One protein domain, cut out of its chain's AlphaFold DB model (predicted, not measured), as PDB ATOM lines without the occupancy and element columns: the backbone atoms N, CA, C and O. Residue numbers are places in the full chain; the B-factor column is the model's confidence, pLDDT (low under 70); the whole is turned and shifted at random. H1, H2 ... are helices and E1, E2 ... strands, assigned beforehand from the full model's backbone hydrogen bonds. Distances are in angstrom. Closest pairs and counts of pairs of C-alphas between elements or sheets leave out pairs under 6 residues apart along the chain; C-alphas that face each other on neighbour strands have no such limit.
ATOM      1  N   VAL A  12     -27.551 -19.379  41.586       98.06
ATOM      2  CA  VAL A  12     -27.101 -19.980  40.321       98.06
ATOM      3  C   VAL A  12     -26.017 -21.014  40.607       98.06
ATOM      4  O   VAL A  12     -25.018 -20.704  41.267       98.06
ATOM      5  N   VAL A  13     -26.204 -22.237  40.114       98.06
ATOM      6  CA  VAL A  13     -25.254 -23.349  40.273       98.06
ATOM      7  C   VAL A  13     -24.953 -23.962  38.911       98.06
ATOM      8  O   VAL A  13     -25.871 -24.356  38.198       98.06
ATOM      9  N   LEU A  14     -23.673 -24.087  38.562       98.19
ATOM     10  CA  LEU A  14     -23.213 -24.937  37.467       98.19
ATOM     11  C   LEU A  14     -22.797 -26.302  38.026       98.19
ATOM     12  O   LEU A  14     -21.891 -26.380  38.854       98.19
ATOM     13  N   MET A  15     -23.410 -27.370  37.524       97.81
ATOM     14  CA  MET A  15     -22.999 -28.752  37.758       97.81
ATOM     15  C   MET A  15     -22.288 -29.287  36.512       97.81
ATOM     16  O   MET A  15     -22.891 -29.361  35.443       97.81
ATOM     17  N   GLU A  16     -21.027 -29.692  36.642       97.94
ATOM     18  CA  GLU A  16     -20.333 -30.519  35.653       97.94
ATOM     19  C   GLU A  16     -20.333 -31.976  36.116       97.94
ATOM     20  O   GLU A  16     -19.819 -32.297  37.185       97.94
ATOM     21  N   PHE A  17     -20.847 -32.872  35.282       98.19
ATOM     22  CA  PHE A  17     -20.683 -34.311  35.451       98.19
ATOM     23  C   PHE A  17     -19.563 -34.815  34.550       98.19
ATOM     24  O   PHE A  17     -19.596 -34.616  33.331       98.19
ATOM     25  N   TYR A  18     -18.584 -35.485  35.153       98.12
ATOM     26  CA  TYR A  18     -17.365 -35.919  34.482       98.12
ATOM     27  C   TYR A  18     -16.930 -37.319  34.928       98.12
ATOM     28  O   TYR A  18     -17.496 -37.890  35.855       98.12
ATOM     29  N   ALA A  19     -15.902 -37.864  34.277       97.62
ATOM     30  CA  ALA A  19     -15.153 -39.010  34.787       97.62
ATOM     31  C   ALA A  19     -13.655 -38.826  34.538       97.62
ATOM     32  O   ALA A  19     -13.248 -38.289  33.503       97.62
ATOM     33  N   SER A  20     -12.826 -39.312  35.464       95.50
ATOM     34  CA  SER A  20     -11.362 -39.165  35.404       95.50
ATOM     35  C   SER A  20     -10.721 -39.840  34.183       95.50
ATOM     36  O   SER A  20      -9.704 -39.371  33.672       95.50
ATOM     37  N   TRP A  21     -11.336 -40.910  33.676       95.88
ATOM     38  CA  TRP A  21     -10.886 -41.657  32.500       95.88
ATOM     39  C   TRP A  21     -11.374 -41.068  31.170       95.88
ATOM     40  O   TRP A  21     -10.959 -41.541  30.113       95.88
ATOM     41  N   VAL A  45     -19.895 -23.458  41.376       96.88
ATOM     42  CA  VAL A  45     -19.471 -24.408  40.340       96.88
ATOM     43  C   VAL A  45     -19.033 -25.706  41.010       96.88
ATOM     44  O   VAL A  45     -18.011 -25.750  41.711       96.88
ATOM     45  N   CYS A  46     -19.800 -26.762  40.761       95.94
ATOM     46  CA  CYS A  46     -19.600 -28.096  41.311       95.94
ATOM     47  C   CYS A  46     -19.241 -29.086  40.201       95.94
ATOM     48  O   CYS A  46     -19.889 -29.130  39.160       95.94
ATOM     49  N   GLN A  47     -18.222 -29.909  40.444       96.31
ATOM     50  CA  GLN A  47     -17.781 -30.962  39.529       96.31
ATOM     51  C   GLN A  47     -17.997 -32.313  40.208       96.31
ATOM     52  O   GLN A  47     -17.431 -32.570  41.273       96.31
ATOM     53  N   LEU A  48     -18.822 -33.168  39.615       96.25
ATOM     54  CA  LEU A  48     -19.196 -34.472  40.150       96.25
ATOM     55  C   LEU A  48     -18.644 -35.580  39.257       96.25
ATOM     56  O   LEU A  48     -18.997 -35.696  38.084       96.25
ATOM     57  N   ASP A  49     -17.802 -36.425  39.849       96.81
ATOM     58  CA  ASP A  49     -17.347 -37.660  39.216       96.81
ATOM     59  C   ASP A  49     -18.489 -38.683  39.233       96.81
ATOM     60  O   ASP A  49     -18.949 -39.074  40.314       96.81
ATOM     61  N   ILE A  50     -18.947 -39.116  38.058       96.75
ATOM     62  CA  ILE A  50     -20.062 -40.059  37.919       96.75
ATOM     63  C   ILE A  50     -19.755 -41.431  38.531       96.75
ATOM     64  O   ILE A  50     -20.678 -42.112  38.972       96.75
ATOM     65  N   ASP A  51     -18.482 -41.831  38.623       95.62
ATOM     66  CA  ASP A  51     -18.110 -43.126  39.201       95.62
ATOM     67  C   ASP A  51     -18.347 -43.145  40.715       95.62
ATOM     68  O   ASP A  51     -18.751 -44.168  41.279       95.62
ATOM     69  N   ASN A  52     -18.152 -41.987  41.353       96.06
ATOM     70  CA  ASN A  52     -18.316 -41.786  42.790       96.06
ATOM     71  C   ASN A  52     -19.709 -41.255  43.170       96.06
ATOM     72  O   ASN A  52     -20.098 -41.351  44.331       96.06
ATOM     73  N   ASN A  53     -20.465 -40.711  42.211       95.38
ATOM     74  CA  ASN A  53     -21.743 -40.029  42.442       95.38
ATOM     75  C   ASN A  53     -22.850 -40.549  41.509       95.38
ATOM     76  O   ASN A  53     -23.588 -39.766  40.911       95.38
ATOM     77  N   LYS A  54     -22.976 -41.875  41.383       94.19
ATOM     78  CA  LYS A  54     -23.932 -42.530  40.469       94.19
ATOM     79  C   LYS A  54     -25.375 -42.083  40.682       94.19
ATOM     80  O   LYS A  54     -26.032 -41.701  39.728       94.19
ATOM     81  N   GLU A  55     -25.833 -42.036  41.932       94.69
ATOM     82  CA  GLU A  55     -27.200 -41.602  42.259       94.69
ATOM     83  C   GLU A  55     -27.478 -40.161  41.809       94.69
ATOM     84  O   GLU A  55     -28.568 -39.865  41.330       94.69
ATOM     85  N   ALA A  56     -26.491 -39.267  41.922       94.94
ATOM     86  CA  ALA A  56     -26.620 -37.889  41.457       94.94
ATOM     87  C   ALA A  56     -26.652 -37.811  39.925       94.94
ATOM     88  O   ALA A  56     -27.452 -37.066  39.367       94.94
ATOM     89  N   ALA A  57     -25.805 -38.592  39.245       96.06
ATOM     90  CA  ALA A  57     -25.798 -38.677  37.787       96.06
ATOM     91  C   ALA A  57     -27.126 -39.238  37.245       96.06
ATOM     92  O   ALA A  57     -27.676 -38.686  36.292       96.06
ATOM     93  N   ASP A  58     -27.670 -40.270  37.894       95.50
ATOM     94  CA  ASP A  58     -28.967 -40.862  37.561       95.50
ATOM     95  C   ASP A  58     -30.114 -39.871  37.817       95.50
ATOM     96  O   ASP A  58     -30.971 -39.679  36.954       95.50
ATOM     97  N   ALA A  59     -30.113 -39.183  38.967       94.69
ATOM     98  CA  ALA A  59     -31.116 -38.168  39.303       94.69
ATOM     99  C   ALA A  59     -31.109 -36.980  38.324       94.69
ATOM    100  O   ALA A  59     -32.159 -36.411  38.030       94.69
ATOM    101  N   ALA A  60     -29.935 -36.625  37.801       95.81
ATOM    102  CA  ALA A  60     -29.750 -35.579  36.798       95.81
ATOM    103  C   ALA A  60     -29.980 -36.055  35.344       95.81
ATOM    104  O   ALA A  60     -29.818 -35.262  34.406       95.81
ATOM    105  N   ASP A  61     -30.332 -37.333  35.140       96.19
ATOM    106  CA  ASP A  61     -30.464 -38.001  33.834       96.19
ATOM    107  C   ASP A  61     -29.229 -37.780  32.933       96.19
ATOM    108  O   ASP A  61     -29.319 -37.405  31.758       96.19
ATOM    109  N   VAL A  62     -28.031 -37.945  33.503       96.62
ATOM    110  CA  VAL A  62     -26.760 -37.786  32.785       96.62
ATOM    111  C   VAL A  62     -26.459 -39.056  32.000       96.62
ATOM    112  O   VAL A  62     -26.068 -40.082  32.548       96.62
ATOM    113  N   ARG A  63     -26.603 -38.976  30.674       94.19
ATOM    114  CA  ARG A  63     -26.391 -40.114  29.757       94.19
ATOM    115  C   ARG A  63     -25.036 -40.094  29.050       94.19
ATOM    116  O   ARG A  63     -24.671 -41.050  28.371       94.19
ATOM    117  N   SER A  64     -24.306 -38.996  29.177       96.06
ATOM    118  CA  SER A  64     -23.049 -38.737  28.480       96.06
ATOM    119  C   SER A  64     -22.229 -37.704  29.243       96.06
ATOM    120  O   SER A  64     -22.771 -36.856  29.948       96.06
ATOM    121  N   ILE A  65     -20.909 -37.777  29.086       97.50
ATOM    122  CA  ILE A  65     -19.958 -36.892  29.760       97.50
ATOM    123  C   ILE A  65     -18.949 -36.295  28.762       97.50
ATOM    124  O   ILE A  65     -18.587 -36.972  27.795       97.50
ATOM    125  N   PRO A  66     -18.455 -35.068  28.998       97.88
ATOM    126  CA  PRO A  66     -18.886 -34.159  30.064       97.88
ATOM    127  C   PRO A  66     -20.317 -33.650  29.829       97.88
ATOM    128  O   PRO A  66     -20.759 -33.535  28.686       97.88
ATOM    129  N   SER A  67     -21.051 -33.377  30.907       98.38
ATOM    130  CA  SER A  67     -22.359 -32.714  30.849       98.38
ATOM    131  C   SER A  67     -22.394 -31.548  31.823       98.38
ATOM    132  O   SER A  67     -21.971 -31.684  32.966       98.38
ATOM    133  N   PHE A  68     -22.922 -30.421  31.362       98.38
ATOM    134  CA  PHE A  68     -23.019 -29.163  32.089       98.38
ATOM    135  C   PHE A  68     -24.486 -28.815  32.280       98.38
ATOM    136  O   PHE A  68     -25.222 -28.702  31.300       98.38
ATOM    137  N   LEU A  69     -24.916 -28.657  33.524       98.44
ATOM    138  CA  LEU A  69     -26.280 -28.278  33.874       98.44
ATOM    139  C   LEU A  69     -26.228 -27.002  34.710       98.44
ATOM    140  O   LEU A  69     -25.431 -26.907  35.642       98.44
ATOM    141  N   ILE A  70     -27.072 -26.027  34.386       98.50
ATOM    142  CA  ILE A  70     -27.241 -24.813  35.183       98.50
ATOM    143  C   ILE A  70     -28.567 -24.908  35.923       98.50
ATOM    144  O   ILE A  70     -29.618 -25.090  35.304       98.50
ATOM    145  N   TYR A  71     -28.500 -24.728  37.235       98.31
ATOM    146  CA  TYR A  71     -29.647 -24.620  38.119       98.31
ATOM    147  C   TYR A  71     -29.838 -23.173  38.563       98.31
ATOM    148  O   TYR A  71     -28.867 -22.503  38.921       98.31
ATOM    149  N   VAL A  72     -31.090 -22.716  38.563       98.00
ATOM    150  CA  VAL A  72     -31.514 -21.440  39.146       98.00
ATOM    151  C   VAL A  72     -32.546 -21.737  40.225       98.00
ATOM    152  O   VAL A  72     -33.554 -22.383  39.950       98.00
ATOM    153  N   ASP A  73     -32.265 -21.344  41.466       96.69
ATOM    154  CA  ASP A  73     -33.106 -21.634  42.640       96.69
ATOM    155  C   ASP A  73     -33.455 -23.137  42.804       96.69
ATOM    156  O   ASP A  73     -34.497 -23.530  43.343       96.69
ATOM    157  N   GLY A  74     -32.532 -24.007  42.373       96.19
ATOM    158  CA  GLY A  74     -32.670 -25.464  42.400       96.19
ATOM    159  C   GLY A  74     -33.492 -26.064  41.257       96.19
ATOM    160  O   GLY A  74     -33.749 -27.265  41.289       96.19
ATOM    161  N   GLU A  75     -33.896 -25.277  40.259       97.00
ATOM    162  CA  GLU A  75     -34.558 -25.760  39.043       97.00
ATOM    163  C   GLU A  75     -33.596 -25.736  37.851       97.00
ATOM    164  O   GLU A  75     -32.837 -24.784  37.675       97.00
ATOM    165  N   GLU A  76     -33.603 -26.787  37.030       97.81
ATOM    166  CA  GLU A  76     -32.747 -26.853  35.841       97.81
ATOM    167  C   GLU A  76     -33.199 -25.811  34.809       97.81
ATOM    168  O   GLU A  76     -34.301 -25.888  34.268       97.81
ATOM    169  N   ALA A  77     -32.331 -24.846  34.515       98.19
ATOM    170  CA  ALA A  77     -32.598 -23.770  33.565       98.19
ATOM    171  C   ALA A  77     -31.921 -24.002  32.208       98.19
ATOM    172  O   ALA A  77     -32.343 -23.450  31.187       98.19
ATOM    173  N   TRP A  78     -30.838 -24.785  32.181       98.50
ATOM    174  CA  TRP A  78     -30.084 -25.054  30.962       98.50
ATOM    175  C   TRP A  78     -29.203 -26.298  31.078       98.50
ATOM    176  O   TRP A  78     -28.724 -26.633  32.159       98.50
ATOM    177  N   ARG A  79     -28.938 -26.935  29.933       98.19
ATOM    178  CA  ARG A  79     -28.089 -28.120  29.802       98.19
ATOM    179  C   ARG A  79     -27.267 -28.078  28.517       98.19
ATOM    180  O   ARG A  79     -27.774 -27.671  27.470       98.19
TER     181      ARG A  79
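AT A GLANCE: This is residues 12 to 21 and 45 to 79 of the 97 residues of the protein "Thioredoxin" of Muribaculaceae bacterium Isolate-077 (Janvier) (UniProt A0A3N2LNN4). One strongly twisted sheet of four strands makes the body, with the short helix H1 grazing it near the last residues of E1. The printed part has 45 residues, with E1, E2, H1, E3 and E4 along the chain; the sheet, ordered E2 E1 E3 E4, is mixed, and the class is mixed helices and strands. It is compact, radius of gyration of the C-alphas 9.9 A, but elongated, spanning 30 by 17 by 15 A.

HOW THE PARTS SIT: Inner strands E1, residues 12 to 18, and E3, residues 67 to 72, are antiparallel at 162 degrees, with N 15 and O 69 2.8 A apart. Edge strand E2, residues 45 to 49, is parallel to E1 at 24 degrees, with N 48 and O 16 2.8 A apart. Edge strand E4, residues 75 to 79, forms an antiparallel hairpin with E3 at 145 degrees, with N 70 and O 78 2.8 A apart. H1, residues 54 to 59, only grazes the sheet, with its residues 54 to 57; its closest C-alpha pair with E1 is Phe 17 and Ala 57, 7.1 A. Every O i to N i+4 pair in H1 is within hydrogen-bond range.

IN THESE COORDINATES: E1 runs 19.6 A from C-alpha 12 at (-27.101, -19.980, 40.321); E2 measures 13.5 A, H1 8.5 A, E3 16.7 A, and E4 11.5 A, ending at C-alpha 79 at (-28.089, -28.120, 29.802).

THE WHOLE: The farthest C-alphas, of Trp 21 and Asp 73, are 31.6 A apart. Residues 22 to 44 are not printed, a gap of 20.8 A between C-alphas 21 and 45. No link printed whole is long, and no printed residue has pLDDT under 70.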